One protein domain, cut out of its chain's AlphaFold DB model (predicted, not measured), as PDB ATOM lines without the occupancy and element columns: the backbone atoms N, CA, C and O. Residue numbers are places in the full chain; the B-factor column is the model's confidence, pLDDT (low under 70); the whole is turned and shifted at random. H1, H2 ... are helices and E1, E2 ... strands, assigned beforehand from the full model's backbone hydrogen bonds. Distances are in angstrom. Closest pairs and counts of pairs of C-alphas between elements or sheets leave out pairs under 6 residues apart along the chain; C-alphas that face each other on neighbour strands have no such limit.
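AT A GLANCE: This is residues 472 to 624 of the 897 residues of an uncharacterized protein of Prevotella sp (UniProt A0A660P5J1). Two sheets lie face to face as a sandwich, one of four strands, E1 E7 E6 E3, and one of three, E2 E5 E4, their strands 31 degrees apart. H1 sits beyond one end of the sandwich, and the loops around H2 and H3 lie at the other. The printed part has 153 residues with four named helices and seven named strands, in the order H1 E1 E2 H2 H3 E3 E4 E5 E6 E7 H4; the larger sheet is mixed and the smaller antiparallel. The class is mixed, helices and strands, with under half of the residues in named elements. The whole is compact, with a radius of gyration of the C-alphas of 15.3 A and spans of 47 by 33 by 24 A.

HOW THE PARTS SIT: H1, residues 472 to 477, touches no helix. E1, residues 506 to 509, is the parallel neighbour of E7, residues 609 to 617, with N 507 and O 614 2.9 A apart, within hydrogen-bond range. E2, residues 513 to 518, is the antiparallel neighbour of E5, residues 583 to 588, with N 515 and O 586 2.8 A apart; residues 487 to 488 pair in parallel with residues 515 to 516 of E2. H2, residues 533 to 536, is on neither sheet, while H3, residues 551 to 555, only grazes the larger one. E3, residues 562 to 569, is an edge strand, antiparallel to E6, residues 596 to 603, with N 566 and O 599 2.8 A apart. E4, residues 574 to 580, forms a hairpin with E5, with N 585 and O 578 2.8 A apart. The closest C-alphas of E3 and E4, across the sandwich, are those of Ala 563 and Asn 578, 5.7 A apart. E6 and E7 form a hairpin, with N 598 and O 615 2.8 A apart. H4, residues 620 to 624, only grazes the larger sheet, which is strongly twisted. Every O i to N i+4 pair is within hydrogen-bond range in H1, H3 and H4; H2 is too short for one.

IN THESE COORDINATES: H1 begins at C-alpha 472, (-37.476, 38.120, 74.876). E2 is 17.2 A long, E3 21.6 A, E4 17.1 A, E5 16.2 A, E6 23.6 A and E7 22.8 A. H4 ends at C-alpha 624, (-21.424, 47.879, 73.394).

THE WHOLE: The C-alphas farthest apart, of Gln 472 and Lys 558, are 47.8 A apart. The printed part has no cut. The links H1 to E1, E2 to H2 and H2 to H3 are long. Mean pLDDT of the printed part is 89.8; residues 556 to 559 and 623 to 624 are under 70.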
ATOM      1  N   GLN A 472     -38.407  38.101  76.008       94.56
ATOM      2  CA  GLN A 472     -37.476  38.120  74.876       94.56
ATOM      3  C   GLN A 472     -36.020  38.288  75.332       94.56
ATOM      4  O   GLN A 472     -35.157  37.520  74.898       94.56
ATOM      5  N   ARG A 473     -35.747  39.227  76.250       93.19
ATOM      6  CA  ARG A 473     -34.410  39.428  76.829       93.19
ATOM      7  C   ARG A 473     -33.907  38.182  77.553       93.19
ATOM      8  O   ARG A 473     -32.799  37.726  77.284       93.19
ATOM      9  N   ASN A 474     -34.727  37.589  78.420       96.31
ATOM     10  CA  ASN A 474     -34.356  36.382  79.162       96.31
ATOM     11  C   ASN A 474     -34.117  35.184  78.229       96.31
ATOM     12  O   ASN A 474     -33.181  34.418  78.438       96.31
ATOM     13  N   LYS A 475     -34.891  35.054  77.145       96.00
ATOM     14  CA  LYS A 475     -34.638  34.051  76.098       96.00
ATOM     15  C   LYS A 475     -33.314  34.298  75.368       96.00
ATOM     16  O   LYS A 475     -32.659  33.340  74.971       96.00
ATOM     17  N   GLY A 476     -32.923  35.561  75.180       94.69
ATOM     18  CA  GLY A 476     -31.605  35.945  74.671       94.69
ATOM     19  C   GLY A 476     -30.473  35.485  75.591       94.69
ATOM     20  O   GLY A 476     -29.563  34.806  75.121       94.69
ATOM     21  N   LEU A 477     -30.594  35.769  76.894       96.00
ATOM     22  CA  LEU A 477     -29.640  35.352  77.931       96.00
ATOM     23  C   LEU A 477     -29.502  33.827  78.038       96.00
ATOM     24  O   LEU A 477     -28.412  33.331  78.291       96.00
ATOM     25  N   ALA A 478     -30.577  33.073  77.812       96.25
ATOM     26  CA  ALA A 478     -30.554  31.611  77.853       96.25
ATOM     27  C   ALA A 478     -29.881  30.955  76.627       96.25
ATOM     28  O   ALA A 478     -29.663  29.742  76.623       96.25
ATOM     29  N   LYS A 479     -29.552  31.714  75.569       96.06
ATOM     30  CA  LYS A 479     -28.780  31.176  74.435       96.06
ATOM     31  C   LYS A 479     -27.364  30.846  74.886       96.06
ATOM     32  O   LYS A 479     -26.797  31.557  75.708       96.06
ATOM     33  N   GLU A 480     -26.775  29.801  74.316       93.19
ATOM     34  CA  GLU A 480     -25.412  29.398  74.659       93.19
ATOM     35  C   GLU A 480     -24.363  30.257  73.936       93.19
ATOM     36  O   GLU A 480     -24.432  30.505  72.730       93.19
ATOM     37  N   GLN A 481     -23.365  30.698  74.693       91.69
ATOM     38  CA  GLN A 481     -22.110  31.234  74.205       91.69
ATOM     39  C   GLN A 481     -21.172  30.058  73.936       91.69
ATOM     40  O   GLN A 481     -20.616  29.453  74.856       91.69
ATOM     41  N   HIS A 482     -20.988  29.728  72.661       83.62
ATOM     42  CA  HIS A 482     -20.106  28.641  72.253       83.62
ATOM     43  C   HIS A 482     -18.634  29.054  72.382       83.62
ATOM     44  O   HIS A 482     -18.047  29.624  71.468       83.62
ATOM     45  N   ALA A 483     -18.043  28.755  73.538       84.50
ATOM     46  CA  ALA A 483     -16.617  28.902  73.810       84.50
ATOM     47  C   ALA A 483     -16.149  27.723  74.687       84.50
ATOM     48  O   ALA A 483     -16.202  27.822  75.913       84.50
ATOM     49  N   PRO A 484     -15.721  26.590  74.091       70.75
ATOM     50  CA  PRO A 484     -15.393  25.361  74.828       70.75
ATOM     51  C   PRO A 484     -14.329  25.551  75.917       70.75
ATOM     52  O   PRO A 484     -14.399  24.924  76.968       70.75
ATOM     53  N   SER A 485     -13.382  26.465  75.689       81.19
ATOM     54  CA  SER A 485     -12.315  26.819  76.635       81.19
ATOM     55  C   SER A 485     -12.681  27.973  77.580       81.19
ATOM     56  O   SER A 485     -11.814  28.476  78.287       81.19
ATOM     57  N   GLY A 486     -13.944  28.408  77.585       89.00
ATOM     58  CA  GLY A 486     -14.435  29.580  78.306       89.00
ATOM     59  C   GLY A 486     -14.227  30.893  77.543       89.00
ATOM     60  O   GLY A 486     -13.153  31.154  77.010       89.00
ATOM     61  N   TYR A 487     -15.261  31.736  77.505       95.56
ATOM     62  CA  TYR A 487     -15.215  33.057  76.875       95.56
ATOM     63  C   TYR A 487     -14.609  34.094  77.837       95.56
ATOM     64  O   TYR A 487     -15.182  34.394  78.887       95.56
ATOM     65  N   CYS A 488     -13.447  34.648  77.496       95.12
ATOM     66  CA  CYS A 488     -12.742  35.626  78.322       95.12
ATOM     67  C   CYS A 488     -13.384  37.015  78.225       95.12
ATOM     68  O   CYS A 488     -13.235  37.714  77.225       95.12
ATOM     69  N   LEU A 489     -14.022  37.472  79.303       94.19
ATOM     70  CA  LEU A 489     -14.722  38.766  79.343       94.19
ATOM     71  C   LEU A 489     -13.773  39.976  79.396       94.19
ATOM     72  O   LEU A 489     -14.215  41.122  79.300       94.19
ATOM     73  N   ALA A 490     -12.464  39.748  79.541       93.31
ATOM     74  CA  ALA A 490     -11.457  40.804  79.489       93.31
ATOM     75  C   ALA A 490     -10.944  41.088  78.068       93.31
ATOM     76  O   ALA A 490     -10.352  42.144  77.853       93.31
ATOM     77  N   ASN A 491     -11.209  40.223  77.087       92.88
ATOM     78  CA  ASN A 491     -10.744  40.372  75.704       92.88
ATOM     79  C   ASN A 491     -11.931  40.557  74.746       92.88
ATOM     80  O   ASN A 491     -13.021  40.052  75.007       92.88
ATOM     81  N   ASP A 492     -11.773  41.357  73.692       86.62
ATOM     82  CA  ASP A 492     -12.886  41.690  72.785       86.62
ATOM     83  C   ASP A 492     -13.294  40.497  71.902       86.62
ATOM     84  O   ASP A 492     -14.464  40.343  71.569       86.62
ATOM     85  N   ASP A 493     -12.345  39.617  71.581       88.81
ATOM     86  CA  ASP A 493     -12.552  38.371  70.833       88.81
ATOM     87  C   ASP A 493     -13.000  37.193  71.720       88.81
ATOM     88  O   ASP A 493     -13.282  36.105  71.219       88.81
ATOM     89  N   GLY A 494     -13.071  37.394  73.041       91.31
ATOM     90  CA  GLY A 494     -13.381  36.337  73.998       91.31
ATOM     91  C   GLY A 494     -12.268  35.316  74.211       91.31
ATOM     92  O   GLY A 494     -12.493  34.325  74.904       91.31
ATOM     93  N   VAL A 495     -11.076  35.527  73.651       92.94
ATOM     94  CA  VAL A 495      -9.926  34.637  73.828       92.94
ATOM     95  C   VAL A 495      -8.958  35.292  74.796       92.94
ATOM     96  O   VAL A 495      -8.584  36.452  74.646       92.94
ATOM     97  N   TYR A 496      -8.538  34.560  75.829       93.06
ATOM     98  CA  TYR A 496      -7.617  35.129  76.803       93.06
ATOM     99  C   TYR A 496      -6.284  35.507  76.150       93.06
ATOM    100  O   TYR A 496      -5.534  34.650  75.685       93.06
ATOM    101  N   ASN A 497      -5.969  36.800  76.175       93.94
ATOM    102  CA  ASN A 497      -4.703  37.330  75.693       93.94
ATOM    103  C   ASN A 497      -4.247  38.491  76.585       93.94
ATOM    104  O   ASN A 497      -4.855  39.565  76.608       93.94
ATOM    105  N   LYS A 498      -3.136  38.289  77.305       92.75
ATOM    106  CA  LYS A 498      -2.544  39.304  78.194       92.75
ATOM    107  C   LYS A 498      -2.200  40.605  77.453       92.75
ATOM    108  O   LYS A 498      -2.292  41.668  78.052       92.75
ATOM    109  N   ALA A 499      -1.853  40.539  76.165       93.88
ATOM    110  CA  ALA A 499      -1.460  41.702  75.369       93.88
ATOM    111  C   ALA A 499      -2.640  42.583  74.922       93.88
ATOM    112  O   ALA A 499      -2.418  43.705  74.481       93.88
ATOM    113  N   THR A 500      -3.885  42.106  75.029       93.12
ATOM    114  CA  THR A 500      -5.075  42.858  74.587       93.12
ATOM    115  C   THR A 500      -6.148  43.005  75.666       93.12
ATOM    116  O   THR A 500      -7.149  43.684  75.441       93.12
ATOM    117  N   MET A 501      -5.945  42.430  76.856       92.69
ATOM    118  CA  MET A 501      -6.960  42.438  77.909       92.69
ATOM    119  C   MET A 501      -7.272  43.848  78.429       92.69
ATOM    120  O   MET A 501      -6.390  44.691  78.595       92.69
ATOM    121  N   THR A 502      -8.538  44.082  78.752       91.88
ATOM    122  CA  THR A 502      -9.011  45.246  79.504       91.88
ATOM    123  C   THR A 502      -9.817  44.752  80.696       91.88
ATOM    124  O   THR A 502     -10.772  43.991  80.526       91.88
ATOM    125  N   THR A 503      -9.439  45.160  81.907       93.00
ATOM    126  CA  THR A 503     -10.008  44.618  83.149       93.00
ATOM    127  C   THR A 503     -10.929  45.614  83.851       93.00
ATOM    128  O   THR A 503     -10.822  46.830  83.678       93.00
ATOM    129  N   ALA A 504     -11.895  45.100  84.608       91.75
ATOM    130  CA  ALA A 504     -12.924  45.884  85.283       91.75
ATOM    131  C   ALA A 504     -13.410  45.163  86.549       91.75
ATOM    132  O   ALA A 504     -13.069  44.004  86.773       91.75
ATOM    133  N   ASN A 505     -14.219  45.842  87.368       93.12
ATOM    134  CA  ASN A 505     -14.899  45.207  88.503       93.12
ATOM    135  C   ASN A 505     -16.260  44.618  88.139       93.12
ATOM    136  O   ASN A 505     -16.710  43.702  88.822       93.12
ATOM    137  N   THR A 506     -16.873  45.100  87.054       93.31
ATOM    138  CA  THR A 506     -18.108  44.539  86.506       93.31
ATOM    139  C   THR A 506     -17.866  43.947  85.127       93.31
ATOM    140  O   THR A 506     -17.262  44.586  84.262       93.31
ATOM    141  N   TYR A 507     -18.382  42.744  84.901       94.50
ATOM    142  CA  TYR A 507     -18.394  42.101  83.593       94.50
ATOM    143  C   TYR A 507     -19.828  41.795  83.165       94.50
ATOM    144  O   TYR A 507     -20.606  41.226  83.930       94.50
ATOM    145  N   VAL A 508     -20.176  42.196  81.940       94.00
ATOM    146  CA  VAL A 508     -21.496  41.945  81.351       94.00
ATOM    147  C   VAL A 508     -21.514  40.561  80.719       94.00
ATOM    148  O   VAL A 508     -20.612  40.202  79.966       94.00
ATOM    149  N   VAL A 509     -22.560  39.801  81.023       95.38
ATOM    150  CA  VAL A 509     -22.842  38.496  80.434       95.38
ATOM    151  C   VAL A 509     -24.182  38.569  79.717       95.38
ATOM    152  O   VAL A 509     -25.213  38.818  80.340       95.38
ATOM    153  N   SER A 510     -24.157  38.326  78.409       94.06
ATOM    154  CA  SER A 510     -25.331  38.403  77.535       94.06
ATOM    155  C   SER A 510     -25.895  37.049  77.109       94.06
ATOM    156  O   SER A 510     -26.927  37.005  76.437       94.06
ATOM    157  N   LYS A 511     -25.237  35.949  77.491       95.38
ATOM    158  CA  LYS A 511     -25.584  34.570  77.128       95.38
ATOM    159  C   LYS A 511     -25.187  33.596  78.241       95.38
ATOM    160  O   LYS A 511     -24.395  33.923  79.118       95.38
ATOM    161  N   ALA A 512     -25.732  32.393  78.209       96.88
ATOM    162  CA  ALA A 512     -25.337  31.304  79.087       96.88
ATOM    163  C   ALA A 512     -24.054  30.648  78.571       96.88
ATOM    164  O   ALA A 512     -23.770  30.697  77.379       96.88
ATOM    165  N   GLY A 513     -23.287  29.990  79.434       96.44
ATOM    166  CA  GLY A 513     -22.051  29.319  79.030       96.44
ATOM    167  C   GLY A 513     -20.919  29.501  80.026       96.44
ATOM    168  O   GLY A 513     -21.113  29.999  81.135       96.44
ATOM    169  N   THR A 514     -19.727  29.067  79.634       96.12
ATOM    170  CA  THR A 514     -18.526  29.173  80.466       96.12
ATOM    171  C   THR A 514     -17.765  30.442  80.117       96.12
ATOM    172  O   THR A 514     -17.488  30.711  78.949       96.12
ATOM    173  N   TYR A 515     -17.392  31.195  81.142       97.50
ATOM    174  CA  TYR A 515     -16.688  32.465  81.045       97.50
ATOM    175  C   TYR A 515     -15.402  32.436  81.859       97.50
ATOM    176  O   TYR A 515     -15.267  31.650  82.800       97.50
ATOM    177  N   SER A 516     -14.467  33.316  81.509       96.62
ATOM    178  CA  SER A 516     -13.255  33.545  82.288       96.62
ATOM    179  C   SER A 516     -12.939  35.029  82.467       96.62
ATOM    180  O   SER A 516     -13.281  35.867  81.629       96.62
ATOM    181  N   ILE A 517     -12.290  35.358  83.585       96.38
ATOM    182  CA  ILE A 517     -11.736  36.687  83.871       96.38
ATOM    183  C   ILE A 517     -10.318  36.563  84.455       96.38
ATOM    184  O   ILE A 517     -10.039  35.598  85.171       96.38
ATOM    185  N   PRO A 518      -9.407  37.517  84.186       95.31
ATOM    186  CA  PRO A 518      -8.072  37.516  84.777       95.31
ATOM    187  C   PRO A 518      -8.095  37.711  86.297       95.31
ATOM    188  O   PRO A 518      -8.829  38.554  86.810       95.31
ATOM    189  N   LEU A 519      -7.232  36.989  87.017       93.88
ATOM    190  CA  LEU A 519      -7.018  37.109  88.465       93.88
ATOM    191  C   LEU A 519      -6.179  38.341  88.827       93.88
ATOM    192  O   LEU A 519      -5.074  38.244  89.373       93.88
ATOM    193  N   VAL A 520      -6.718  39.513  88.512       93.00
ATOM    194  CA  VAL A 520      -6.107  40.810  88.800       93.00
ATOM    195  C   VAL A 520      -7.104  41.751  89.468       93.00
ATOM    196  O   VAL A 520      -8.312  41.613  89.288       93.00
ATOM    197  N   VAL A 521      -6.611  42.727  90.224       89.62
ATOM    198  CA  VAL A 521      -7.465  43.745  90.850       89.62
ATOM    199  C   VAL A 521      -8.074  44.677  89.798       89.62
ATOM    200  O   VAL A 521      -7.372  45.202  88.934       89.62
ATOM    201  N   GLY A 522      -9.389  44.879  89.877       83.44
ATOM    202  CA  GLY A 522     -10.176  45.882  89.146       83.44
ATOM    203  C   GLY A 522      -9.665  46.325  87.768       83.44
ATOM    204  O   GLY A 522      -9.464  45.524  86.853       83.44
ATOM    205  N   THR A 523      -9.505  47.638  87.592       81.94
ATOM    206  CA  THR A 523      -9.112  48.293  86.328       81.94
ATOM    207  C   THR A 523      -7.595  48.433  86.195       81.94
ATOM    208  O   THR A 523      -7.060  49.513  85.972       81.94
ATOM    209  N   SER A 524      -6.882  47.316  86.327       89.50
ATOM    210  CA  SER A 524      -5.421  47.295  86.194       89.50
ATOM    211  C   SER A 524      -4.911  47.333  84.753       89.50
ATOM    212  O   SER A 524      -3.757  47.694  84.546       89.50
ATOM    213  N   PHE A 525      -5.721  46.961  83.755       91.56
ATOM    214  CA  PHE A 525      -5.281  46.910  82.357       91.56
ATOM    215  C   PHE A 525      -6.279  47.539  81.390       91.56
ATOM    216  O   PHE A 525      -7.489  47.346  81.520       91.56
ATOM    217  N   VAL A 526      -5.751  48.225  80.373       90.19
ATOM    218  CA  VAL A 526      -6.497  48.715  79.205       90.19
ATOM    219  C   VAL A 526      -5.744  48.331  77.939       90.19
ATOM    220  O   VAL A 526      -4.630  48.801  77.716       90.19
ATOM    221  N   LYS A 527      -6.346  47.480  77.101       89.88
ATOM    222  CA  LYS A 527      -5.737  46.939  75.872       89.88
ATOM    223  C   LYS A 527      -4.312  46.407  76.105       89.88
ATOM    224  O   LYS A 527      -3.381  46.767  75.396       89.88
ATOM    225  N   GLY A 528      -4.142  45.616  77.166       90.00
ATOM    226  CA  GLY A 528      -2.870  45.027  77.600       90.00
ATOM    227  C   GLY A 528      -1.905  45.982  78.305       90.00
ATOM    228  O   GLY A 528      -0.951  45.523  78.932       90.00
ATOM    229  N   LYS A 529      -2.146  47.299  78.267       91.19
ATOM    230  CA  LYS A 529      -1.328  48.281  78.983       91.19
ATOM    231  C   LYS A 529      -1.701  48.299  80.460       91.19
ATOM    232  O   LYS A 529      -2.855  48.553  80.802       91.19
ATOM    233  N   GLU A 530      -0.712  48.075  81.319       91.50
ATOM    234  CA  GLU A 530      -0.873  48.172  82.768       91.50
ATOM    235  C   GLU A 530      -1.053  49.631  83.212       91.50
ATOM    236  O   GLU A 530      -0.276  50.518  82.845       91.50
ATOM    237  N   ILE A 531      -2.077  49.873  84.026       86.12
ATOM    238  CA  ILE A 531      -2.427  51.170  84.599       86.12
ATOM    239  C   ILE A 531      -2.004  51.169  86.071       86.12
ATOM    240  O   ILE A 531      -2.815  51.023  86.979       86.12
ATOM    241  N   LYS A 532      -0.693  51.283  86.310       84.38
ATOM    242  CA  LYS A 532      -0.089  51.091  87.640       84.38
ATOM    243  C   LYS A 532      -0.721  51.960  88.739       84.38
ATOM    244  O   LYS A 532      -1.060  51.461  89.810       84.38
ATOM    245  N   HIS A 533      -0.948  53.241  88.444       78.69
ATOM    246  CA  HIS A 533      -1.515  54.188  89.407       78.69
ATOM    247  C   HIS A 533      -2.958  53.845  89.817       78.69
ATOM    248  O   HIS A 533      -3.418  54.330  90.844       78.69
ATOM    249  N   ALA A 534      -3.679  53.021  89.041       79.69
ATOM    250  CA  ALA A 534      -5.062  52.660  89.349       79.69
ATOM    251  C   ALA A 534      -5.166  51.753  90.582       79.69
ATOM    252  O   ALA A 534      -6.257  51.622  91.146       79.69
ATOM    253  N   TYR A 535      -4.069  51.106  90.988       82.75
ATOM    254  CA  TYR A 535      -4.034  50.217  92.150       82.75
ATOM    255  C   TYR A 535      -2.907  50.555  93.139       82.75
ATOM    256  O   TYR A 535      -3.090  50.334  94.329       82.75
ATOM    257  N   ASP A 536      -1.768  51.109  92.708       79.75
ATOM    258  CA  ASP A 536      -0.582  51.243  93.578       79.75
ATOM    259  C   ASP A 536      -0.685  52.312  94.681       79.75
ATOM    260  O   ASP A 536       0.165  52.384  95.571       79.75
ATOM    261  N   VAL A 537      -1.758  53.103  94.653       73.44
ATOM    262  CA  VAL A 537      -2.112  54.100  95.674       73.44
ATOM    263  C   VAL A 537      -3.134  53.586  96.691       73.44
ATOM    264  O   VAL A 537      -3.486  54.317  97.613       73.44
ATOM    265  N   LEU A 538      -3.623  52.352  96.532       73.88
ATOM    266  CA  LEU A 538      -4.664  51.768  97.373       73.88
ATOM    267  C   LEU A 538      -4.118  50.565  98.164       73.88
ATOM    268  O   LEU A 538      -3.416  49.720  97.595       73.88
ATOM    269  N   PRO A 539      -4.443  50.444  99.464       74.81
ATOM    270  CA  PRO A 539      -4.175  49.233 100.225       74.81
ATOM    271  C   PRO A 539      -4.941  48.023  99.671       74.81
ATOM    272  O   PRO A 539      -6.093  48.134  99.244       74.81
ATOM    273  N   GLY A 540      -4.290  46.862  99.685       77.56
ATOM    274  CA  GLY A 540      -4.871  45.563  99.368       77.56
ATOM    275  C   GLY A 540      -5.603  44.940 100.561       77.56
ATOM    276  O   GLY A 540      -5.843  45.575 101.585       77.56
ATOM    277  N   TYR A 541      -5.962  43.659 100.437       82.00
ATOM    278  CA  TYR A 541      -6.716  42.916 101.462       82.00
ATOM    279  C   TYR A 541      -5.956  42.726 102.802       82.00
ATOM    280  O   TYR A 541      -6.579  42.469 103.841       82.00
ATOM    281  N   ASP A 542      -4.625  42.828 102.769       79.25
ATOM    282  CA  ASP A 542      -3.688  42.739 103.899       79.25
ATOM    283  C   ASP A 542      -3.292  44.112 104.464       79.25
ATOM    284  O   ASP A 542      -2.373  44.210 105.278       79.25
ATOM    285  N   ASP A 543      -3.996  45.161 104.034       75.56
ATOM    286  CA  ASP A 543      -3.840  46.541 104.481       75.56
ATOM    287  C   ASP A 543      -2.475  47.167 104.077       75.56
ATOM    288  O   ASP A 543      -2.137  48.271 104.505       75.56
ATOM    289  N   GLN A 544      -1.704  46.502 103.200       80.81
ATOM    290  CA  GLN A 544      -0.475  47.016 102.573       80.81
ATOM    291  C   GLN A 544      -0.764  47.608 101.189       80.81
ATOM    292  O   GLN A 544      -1.656  47.141 100.486       80.81
ATOM    293  N   LEU A 545       0.009  48.610 100.752       81.75
ATOM    294  CA  LEU A 545      -0.116  49.151  99.391       81.75
ATOM    295  C   LEU A 545       0.113  48.062  98.337       81.75
ATOM    296  O   LEU A 545       1.091  47.311  98.392       81.75
ATOM    297  N   MET A 546      -0.771  48.004  97.341       83.44
ATOM    298  CA  MET A 546      -0.657  47.032  96.260       83.44
ATOM    299  C   MET A 546       0.552  47.345  95.369       83.44
ATOM    300  O   MET A 546       0.637  48.396  94.747       83.44
ATOM    301  N   THR A 547       1.488  46.407  95.245       86.81
ATOM    302  CA  THR A 547       2.704  46.583  94.420       86.81
ATOM    303  C   THR A 547       2.616  45.928  93.043       86.81
ATOM    304  O   THR A 547       3.489  46.108  92.197       86.81
ATOM    305  N   THR A 548       1.568  45.141  92.810       90.06
ATOM    306  CA  THR A 548       1.337  44.380  91.581       90.06
ATOM    307  C   THR A 548      -0.161  44.154  91.415       90.06
ATOM    308  O   THR A 548      -0.830  43.978  92.430       90.06
ATOM    309  N   PRO A 549      -0.719  44.097  90.193       91.25
ATOM    310  CA  PRO A 549      -2.156  43.913  90.033       91.25
ATOM    311  C   PRO A 549      -2.583  42.446  90.181       91.25
ATOM    312  O   PRO A 549      -3.764  42.159  90.333       91.25
ATOM    313  N   TYR A 550      -1.637  41.505  90.112       91.75
ATOM    314  CA  TYR A 550      -1.902  40.067  90.093       91.75
ATOM    315  C   TYR A 550      -2.145  39.519  91.500       91.75
ATOM    316  O   TYR A 550      -1.230  39.497  92.326       91.75
ATOM    317  N   LEU A 551      -3.336  38.970  91.747       90.44
ATOM    318  CA  LEU A 551      -3.758  38.521  93.082       90.44
ATOM    319  C   LEU A 551      -2.837  37.444  93.671       90.44
ATOM    320  O   LEU A 551      -2.446  37.519  94.833       90.44
ATOM    321  N   ARG A 552      -2.409  36.469  92.855       87.19
ATOM    322  CA  ARG A 552      -1.468  35.417  93.290       87.19
ATOM    323  C   ARG A 552      -0.106  35.974  93.710       87.19
ATOM    324  O   ARG A 552       0.542  35.404  94.582       87.19
ATOM    325  N   LYS A 553       0.338  37.072  93.089       85.81
ATOM    326  CA  LYS A 553       1.605  37.726  93.440       85.81
ATOM    327  C   LYS A 553       1.459  38.578  94.699       85.81
ATOM    328  O   LYS A 553       2.364  38.541  95.521       85.81
ATOM    329  N   GLN A 554       0.323  39.262  94.873       79.12
ATOM    330  CA  GLN A 554       0.020  40.025  96.092       79.12
ATOM    331  C   GLN A 554      -0.011  39.128  97.342       79.12
ATOM    332  O   GLN A 554       0.551  39.476  98.369       79.12
ATOM    333  N   ILE A 555      -0.612  37.941  97.242       76.88
ATOM    334  CA  ILE A 555      -0.725  36.972  98.352       76.88
ATOM    335  C   ILE A 555       0.616  36.257  98.637       76.88
ATOM    336  O   ILE A 555       0.834  35.706  99.719       76.88
ATOM    337  N   GLY A 556       1.537  36.259  97.667       67.12
ATOM    338  CA  GLY A 556       2.770  35.474  97.684       67.12
ATOM    339  C   GLY A 556       2.528  33.963  97.523       67.12
ATOM    340  O   GLY A 556       1.406  33.469  97.577       67.12
ATOM    341  N   LYS A 557       3.604  33.175  97.374       55.88
ATOM    342  CA  LYS A 557       3.555  31.695  97.247       55.88
ATOM    343  C   LYS A 557       2.978  30.956  98.482       55.88
ATOM    344  O   LYS A 557       3.032  29.732  98.527       55.88
ATOM    345  N   LYS A 558       2.478  31.665  99.502       49.09
ATOM    346  CA  LYS A 558       2.084  31.113 100.812       49.09
ATOM    347  C   LYS A 558       0.609  30.690 100.926       49.09
ATOM    348  O   LYS A 558       0.241  30.194 101.984       49.09
ATOM    349  N   GLY A 559      -0.224  30.824  99.890       57.00
ATOM    350  CA  GLY A 559      -1.628  30.397  99.966       57.00
ATOM    351  C   GLY A 559      -2.196  29.860  98.653       57.00
ATOM    352  O   GLY A 559      -2.069  30.490  97.606       57.00
ATOM    353  N   SER A 560      -2.864  28.705  98.720       79.94
ATOM    354  CA  SER A 560      -3.784  28.256  97.670       79.94
ATOM    355  C   SER A 560      -5.016  29.168  97.655       79.94
ATOM    356  O   SER A 560      -5.644  29.366  98.695       79.94
ATOM    357  N   LEU A 561      -5.340  29.745  96.496       89.88
ATOM    358  CA  LEU A 561      -6.559  30.533  96.298       89.88
ATOM    359  C   LEU A 561      -7.708  29.613  95.883       89.88
ATOM    360  O   LEU A 561      -7.504  28.661  95.131       89.88
ATOM    361  N   SER A 562      -8.920  29.950  96.310       93.06
ATOM    362  CA  SER A 562     -10.161  29.351  95.805       93.06
ATOM    363  C   SER A 562     -11.150  30.444  95.402       93.06
ATOM    364  O   SER A 562     -10.995  31.598  95.802       93.06
ATOM    365  N   ALA A 563     -12.148  30.101  94.587       95.69
ATOM    366  CA  ALA A 563     -13.217  31.013  94.187       95.69
ATOM    367  C   ALA A 563     -14.569  30.526  94.710       95.69
ATOM    368  O   ALA A 563     -14.780  29.325  94.869       95.69
ATOM    369  N   ARG A 564     -15.491  31.459  94.963       97.12
ATOM    370  CA  ARG A 564     -16.881  31.152  95.321       97.12
ATOM    371  C   ARG A 564     -17.847  32.232  94.841       97.12
ATOM    372  O   ARG A 564     -17.470  33.393  94.688       97.12
ATOM    373  N   VAL A 565     -19.104  31.845  94.644       98.06
ATOM    374  CA  VAL A 565     -20.220  32.783  94.470       98.06
ATOM    375  C   VAL A 565     -20.604  33.301  95.855       98.06
ATOM    376  O   VAL A 565     -20.780  32.513  96.783       98.06
ATOM    377  N   LEU A 566     -20.691  34.619  96.016       97.06
ATOM    378  CA  LEU A 566     -21.138  35.240  97.263       97.06
ATOM    379  C   LEU A 566     -22.654  35.390  97.298       97.06
ATOM    380  O   LEU A 566     -23.269  35.116  98.322       97.06
ATOM    381  N   TRP A 567     -23.236  35.798  96.173       96.81
ATOM    382  CA  TRP A 567     -24.671  35.785  95.922       96.81
ATOM    383  C   TRP A 567     -24.937  35.867  94.415       96.81
ATOM    384  O   TRP A 567     -24.075  36.291  93.641       96.81
ATOM    385  N   SER A 568     -26.136  35.454  94.006       96.69
ATOM    386  CA  SER A 568     -26.619  35.536  92.627       96.69
ATOM    387  C   SER A 568     -28.112  35.836  92.624       96.69
ATOM    388  O   SER A 568     -28.861  35.256  93.408       96.69
ATOM    389  N   ASP A 569     -28.531  36.712  91.723       94.94
ATOM    390  CA  ASP A 569     -29.916  37.044  91.435       94.94
ATOM    391  C   ASP A 569     -30.110  37.072  89.908       94.94
ATOM    392  O   ASP A 569     -29.552  37.951  89.255       94.94
ATOM    393  N   PRO A 570     -30.825  36.107  89.307       94.94
ATOM    394  CA  PRO A 570     -31.520  35.013  89.980       94.94
ATOM    395  C   PRO A 570     -30.565  34.025  90.665       94.94
ATOM    396  O   PRO A 570     -29.397  33.864  90.293       94.94
ATOM    397  N   GLU A 571     -31.071  33.355  91.696       94.75
ATOM    398  CA  GLU A 571     -30.308  32.370  92.458       94.75
ATOM    399  C   GLU A 571     -29.881  31.194  91.567       94.75
ATOM    400  O   GLU A 571     -30.651  30.678  90.754       94.75
ATOM    401  N   GLY A 572     -28.622  30.773  91.704       95.38
ATOM    402  CA  GLY A 572     -28.059  29.672  90.925       95.38
ATOM    403  C   GLY A 572     -27.802  29.985  89.448       95.38
ATOM    404  O   GLY A 572     -27.466  29.058  88.714       95.38
ATOM    405  N   ALA A 573     -27.925  31.244  89.002       97.56
ATOM    406  CA  ALA A 573     -27.540  31.638  87.642       97.56
ATOM    407  C   ALA A 573     -26.078  31.287  87.341       97.56
ATOM    408  O   ALA A 573     -25.773  30.876  86.228       97.56
ATOM    409  N   ILE A 574     -25.191  31.400  88.336       98.06
ATOM    410  CA  ILE A 574     -23.829  30.862  88.275       98.06
ATOM    411  C   ILE A 574     -23.822  29.478  88.928       98.06
ATOM    412  O   ILE A 574     -24.045  29.359  90.132       98.06
ATOM    413  N   SER A 575     -23.561  28.437  88.138       95.56
ATOM    414  CA  SER A 575     -23.595  27.037  88.581       95.56
ATOM    415  C   SER A 575     -22.243  26.506  89.047       95.56
ATOM    416  O   SER A 575     -22.194  25.558  89.828       95.56
ATOM    417  N   SER A 576     -21.140  27.100  88.590       96.00
ATOM    418  CA  SER A 576     -19.794  26.725  89.022       96.00
ATOM    419  C   SER A 576     -18.841  27.915  88.979       96.00
ATOM    420  O   SER A 576     -19.015  28.828  88.170       96.00
ATOM    421  N   VAL A 577     -17.834  27.893  89.855       97.00
ATOM    422  CA  VAL A 577     -16.706  28.830  89.869       97.00
ATOM    423  C   VAL A 577     -15.438  28.067  90.226       97.00
ATOM    424  O   VAL A 577     -15.433  27.292  91.176       97.00
ATOM    425  N   ASN A 578     -14.366  28.267  89.467       94.75
ATOM    426  CA  ASN A 578     -13.095  27.570  89.650       94.75
ATOM    427  C   ASN A 578     -11.927  28.485  89.283       94.75
ATOM    428  O   ASN A 578     -12.095  29.462  88.557       94.75
ATOM    429  N   LEU A 579     -10.730  28.156  89.763       93.38
ATOM    430  CA  LEU A 579      -9.501  28.842  89.373       93.38
ATOM    431  C   LEU A 579      -8.636  27.903  88.544       93.38
ATOM    432  O   LEU A 579      -8.424  26.759  88.937       93.38
ATOM    433  N   ASN A 580      -8.095  28.407  87.441       89.31
ATOM    434  CA  ASN A 580      -7.070  27.718  86.670       89.31
ATOM    435  C   ASN A 580      -6.022  28.747  86.231       89.31
ATOM    436  O   ASN A 580      -6.362  29.764  85.627       89.31
ATOM    437  N   ASP A 581      -4.766  28.518  86.613       85.31
ATOM    438  CA  ASP A 581      -3.662  29.464  86.441       85.31
ATOM    439  C   ASP A 581      -4.019  30.894  86.899       85.31
ATOM    440  O   ASP A 581      -4.459  31.104  88.036       85.31
ATOM    441  N   ASP A 582      -3.826  31.883  86.027       87.88
ATOM    442  CA  ASP A 582      -4.106  33.303  86.252       87.88
ATOM    443  C   ASP A 582      -5.563  33.685  85.917       87.88
ATOM    444  O   ASP A 582      -5.865  34.872  85.772       87.88
ATOM    445  N   LEU A 583      -6.468  32.713  85.774       93.44
ATOM    446  CA  LEU A 583      -7.863  32.927  85.391       93.44
ATOM    447  C   LEU A 583      -8.842  32.387  86.439       93.44
ATOM    448  O   LEU A 583      -8.656  31.320  87.031       93.44
ATOM    449  N   LEU A 584      -9.930  33.128  86.622       96.06
ATOM    450  CA  LEU A 584     -11.143  32.658  87.274       96.06
ATOM    451  C   LEU A 584     -12.123  32.234  86.188       96.06
ATOM    452  O   LEU A 584     -12.446  33.030  85.313       96.06
ATOM    453  N   PHE A 585     -12.614  31.004  86.282       96.94
ATOM    454  CA  PHE A 585     -13.657  30.449  85.429       96.94
ATOM    455  C   PHE A 585     -14.986  30.406  86.169       96.94
ATOM    456  O   PHE A 585     -15.024  30.083  87.356       96.94
ATOM    457  N   PHE A 586     -16.077  30.688  85.466       97.75
ATOM    458  CA  PHE A 586     -17.425  30.509  85.990       97.75
ATOM    459  C   PHE A 586     -18.400  30.082  84.896       97.75
ATOM    460  O   PHE A 586     -18.236  30.445  83.732       97.75
ATOM    461  N   THR A 587     -19.419  29.308  85.263       97.38
ATOM    462  CA  THR A 587     -20.444  28.830  84.325       97.38
ATOM    463  C   THR A 587     -21.785  29.464  84.640       97.38
ATOM    464  O   THR A 587     -22.240  29.414  85.781       97.38
ATOM    465  N   VAL A 588     -22.425  30.024  83.617       98.06
ATOM    466  CA  VAL A 588     -23.774  30.583  83.673       98.06
ATOM    467  C   VAL A 588     -24.770  29.554  83.140       98.06
ATOM    468  O   VAL A 588     -24.661  29.115  81.995       98.06
ATOM    469  N   ASP A 589     -25.721  29.151  83.981       97.50
ATOM    470  CA  ASP A 589     -26.721  28.121  83.688       97.50
ATOM    471  C   ASP A 589     -27.853  28.683  82.817       97.50
ATOM    472  O   ASP A 589     -28.616  29.555  83.240       97.50
ATOM    473  N   LYS A 590     -28.006  28.126  81.610       96.62
ATOM    474  CA  LYS A 590     -29.036  28.522  80.637       96.62
ATOM    475  C   LYS A 590     -30.470  28.387  81.141       96.62
ATOM    476  O   LYS A 590     -31.344  29.099  80.660       96.62
ATOM    477  N   ASN A 591     -30.719  27.486  82.090       96.94
ATOM    478  CA  ASN A 591     -32.061  27.237  82.613       96.94
ATOM    479  C   ASN A 591     -32.426  28.189  83.757       96.94
ATOM    480  O   ASN A 591     -33.594  28.279  84.133       96.94
ATOM    481  N   LYS A 592     -31.433  28.876  84.333       97.06
ATOM    482  CA  LYS A 592     -31.611  29.734  85.510       97.06
ATOM    483  C   LYS A 592     -31.337  31.203  85.226       97.06
ATOM    484  O   LYS A 592     -31.940  32.050  85.880       97.06
ATOM    485  N   VAL A 593     -30.458  31.513  84.271       97.19
ATOM    486  CA  VAL A 593     -30.086  32.892  83.952       97.19
ATOM    487  C   VAL A 593     -31.293  33.709  83.485       97.19
ATOM    488  O   VAL A 593     -32.082  33.294  82.635       97.19
ATOM    489  N   LYS A 594     -31.423  34.897  84.066       96.31
ATOM    490  CA  LYS A 594     -32.344  35.972  83.686       96.31
ATOM    491  C   LYS A 594     -31.613  37.290  83.906       96.31
ATOM    492  O   LYS A 594     -30.510  37.288  84.454       96.31
ATOM    493  N   THR A 595     -32.216  38.402  83.491       93.88
ATOM    494  CA  THR A 595     -31.690  39.725  83.846       93.88
ATOM    495  C   THR A 595     -31.481  39.817  85.357       93.88
ATOM    496  O   THR A 595     -32.323  39.344  86.123       93.88
ATOM    497  N   GLY A 596     -30.339  40.354  85.779       94.94
ATOM    498  CA  GLY A 596     -29.955  40.329  87.184       94.94
ATOM    499  C   GLY A 596     -28.454  40.458  87.404       94.94
ATOM    500  O   GLY A 596     -27.707  40.788  86.486       94.94
ATOM    501  N   ASN A 597     -27.996  40.198  88.624       95.88
ATOM    502  CA  ASN A 597     -26.612  40.397  89.040       95.88
ATOM    503  C   ASN A 597     -26.102  39.219  89.871       95.88
ATOM    504  O   ASN A 597     -26.867  38.542  90.545       95.88
ATOM    505  N   ALA A 598     -24.794  39.023  89.902       97.81
ATOM    506  CA  ALA A 598     -24.133  38.142  90.852       97.81
ATOM    507  C   ALA A 598     -22.817  38.759  91.318       97.81
ATOM    508  O   ALA A 598     -22.227  39.585  90.620       97.81
ATOM    509  N   VAL A 599     -22.329  38.326  92.478       97.94
ATOM    510  CA  VAL A 599     -20.981  38.653  92.945       97.94
ATOM    511  C   VAL A 599     -20.206  37.367  93.157       97.94
ATOM    512  O   VAL A 599     -20.610  36.491  93.924       97.94
ATOM    513  N   ILE A 600     -19.063  37.276  92.487       98.12
ATOM    514  CA  ILE A 600     -18.094  36.192  92.640       98.12
ATOM    515  C   ILE A 600     -16.835  36.732  93.300       98.12
ATOM    516  O   ILE A 600     -16.476  37.897  93.123       98.12
ATOM    517  N   ALA A 601     -16.158  35.896  94.076       97.06
ATOM    518  CA  ALA A 601     -14.999  36.315  94.840       97.06
ATOM    519  C   ALA A 601     -13.920  35.245  94.898       97.06
ATOM    520  O   ALA A 601     -14.197  34.049  94.802       97.06
ATOM    521  N   VAL A 602     -12.692  35.704  95.107       95.38
ATOM    522  CA  VAL A 602     -11.526  34.874  95.403       95.38
ATOM    523  C   VAL A 602     -11.187  35.014  96.872       95.38
ATOM    524  O   VAL A 602     -11.243  36.112  97.426       95.38
ATOM    525  N   GLN A 603     -10.818  33.900  97.493       93.12
ATOM    526  CA  GLN A 603     -10.474  33.836  98.902       93.12
ATOM    527  C   GLN A 603      -9.169  33.082  99.144       93.12
ATOM    528  O   GLN A 603      -8.779  32.206  98.365       93.12
ATOM    529  N   ASP A 604      -8.509  33.432 100.244       89.94
ATOM    530  CA  ASP A 604      -7.347  32.712 100.752       89.94
ATOM    531  C   ASP A 604      -7.749  31.398 101.456       89.94
ATOM    532  O   ASP A 604      -8.928  31.064 101.607       89.94
ATOM    533  N   GLN A 605      -6.756  30.642 101.930       87.88
ATOM    534  CA  GLN A 605      -6.963  29.383 102.663       87.88
ATOM    535  C   GLN A 605      -7.706  29.553 103.998       87.88
ATOM    536  O   GLN A 605      -8.175  28.572 104.571       87.88
ATOM    537  N   LYS A 606      -7.798  30.782 104.517       88.25
ATOM    538  CA  LYS A 606      -8.523  31.130 105.745       88.25
ATOM    539  C   LYS A 606      -9.933  31.647 105.438       88.25
ATOM    540  O   LYS A 606     -10.571  32.211 106.325       88.25
ATOM    541  N   ASN A 607     -10.418  31.457 104.206       89.75
ATOM    542  CA  ASN A 607     -11.706  31.937 103.705       89.75
ATOM    543  C   ASN A 607     -11.865  33.468 103.742       89.75
ATOM    544  O   ASN A 607     -12.990  33.976 103.716       89.75
ATOM    545  N   LYS A 608     -10.760  34.223 103.797       91.06
ATOM    546  CA  LYS A 608     -10.802  35.684 103.699       91.06
ATOM    547  C   LYS A 608     -10.886  36.085 102.238       91.06
ATOM    548  O   LYS A 608     -10.084  35.622 101.429       91.06
ATOM    549  N   ILE A 609     -11.834  36.961 101.911       93.81
ATOM    550  CA  ILE A 609     -11.956  37.496 100.556       93.81
ATOM    551  C   ILE A 609     -10.750  38.383 100.244       93.81
ATOM    552  O   ILE A 609     -10.393  39.263 101.023       93.81
ATOM    553  N   VAL A 610     -10.145  38.122  99.090       92.38
ATOM    554  CA  VAL A 610      -8.985  38.838  98.549       92.38
ATOM    555  C   VAL A 610      -9.424  39.834  97.482       92.38
ATOM    556  O   VAL A 610      -8.866  40.920  97.380       92.38
ATOM    557  N   TRP A 611     -10.421  39.466  96.675       94.50
ATOM    558  CA  TRP A 611     -11.062  40.358  95.712       94.50
ATOM    559  C   TRP A 611     -12.412  39.785  95.267       94.50
ATOM    560  O   TRP A 611     -12.650  38.579  95.375       94.50
ATOM    561  N   SER A 612     -13.281  40.641  94.738       96.25
ATOM    562  CA  SER A 612     -14.604  40.272  94.217       96.25
ATOM    563  C   SER A 612     -14.962  41.075  92.973       96.25
ATOM    564  O   SER A 612     -14.510  42.210  92.811       96.25
ATOM    565  N   TRP A 613     -15.801  40.490  92.124       97.25
ATOM    566  CA  TRP A 613     -16.297  41.084  90.886       97.25
ATOM    567  C   TRP A 613     -17.810  40.921  90.795       97.25
ATOM    568  O   TRP A 613     -18.362  39.909  91.235       97.25
ATOM    569  N   GLN A 614     -18.458  41.901  90.178       96.81
ATOM    570  CA  GLN A 614     -19.852  41.828  89.776       96.81
ATOM    571  C   GLN A 614     -19.964  41.200  88.387       96.81
ATOM    572  O   GLN A 614     -19.266  41.583  87.446       96.81
ATOM    573  N   ILE A 615     -20.897  40.269  88.248       97.56
ATOM    574  CA  ILE A 615     -21.344  39.726  86.971       97.56
ATOM    575  C   ILE A 615     -22.749  40.266  86.723       97.56
ATOM    576  O   ILE A 615     -23.645  40.039  87.535       97.56
ATOM    577  N   TRP A 616     -22.940  41.009  85.636       96.19
ATOM    578  CA  TRP A 616     -24.226  41.617  85.291       96.19
ATOM    579  C   TRP A 616     -24.844  40.894  84.093       96.19
ATOM    580  O   TRP A 616     -24.301  40.931  82.989       96.19
ATOM    581  N   PHE A 617     -25.976  40.227  84.315       96.88
ATOM    582  CA  PHE A 617     -26.726  39.520  83.283       96.88
ATOM    583  C   PHE A 617     -27.640  40.513  82.557       96.88
ATOM    584  O   PHE A 617     -28.696  40.898  83.069       96.88
ATOM    585  N   THR A 618     -27.231  40.966  81.375       93.19
ATOM    586  CA  THR A 618     -28.006  41.922  80.573       93.19
ATOM    587  C   THR A 618     -27.682  41.804  79.083       93.19
ATOM    588  O   THR A 618     -26.839  41.008  78.681       93.19
ATOM    589  N   ASP A 619     -28.381  42.565  78.244       86.75
ATOM    590  CA  ASP A 619     -28.177  42.557  76.798       86.75
ATOM    591  C   ASP A 619     -26.766  43.038  76.417       86.75
ATOM    592  O   ASP A 619     -26.217  43.966  77.012       86.75
ATOM    593  N   GLU A 620     -26.183  42.429  75.383       78.19
ATOM    594  CA  GLU A 620     -24.827  42.737  74.909       78.19
ATOM    595  C   GLU A 620     -24.672  44.222  74.531       78.19
ATOM    596  O   GLU A 620     -23.620  44.832  74.750       78.19
ATOM    597  N   ASN A 621     -25.750  44.842  74.037       76.88
ATOM    598  CA  ASN A 621     -25.770  46.250  73.656       76.88
ATOM    599  C   ASN A 621     -25.578  47.199  74.841       76.88
ATOM    600  O   ASN A 621     -25.099  48.308  74.628       76.88
ATOM    601  N   VAL A 622     -25.875  46.786  76.075       71.81
ATOM    602  CA  VAL A 622     -25.702  47.645  77.257       71.81
ATOM    603  C   VAL A 622     -24.227  47.991  77.484       71.81
ATOM    604  O   VAL A 622     -23.911  49.105  77.899       71.81
ATOM    605  N   SER A 623     -23.321  47.068  77.144       64.50
ATOM    606  CA  SER A 623     -21.867  47.278  77.188       64.50
ATOM    607  C   SER A 623     -21.229  47.685  75.855       64.50
ATOM    608  O   SER A 623     -20.051  48.030  75.836       64.50
ATOM    609  N   LEU A 624     -21.966  47.627  74.740       64.38
ATOM    610  CA  LEU A 624     -21.424  47.879  73.394       64.38
ATOM    611  C   LEU A 624     -21.956  49.155  72.734       64.38
ATOM    612  O   LEU A 624     -21.278  49.738  71.889       64.38
TER     613      LEU A 624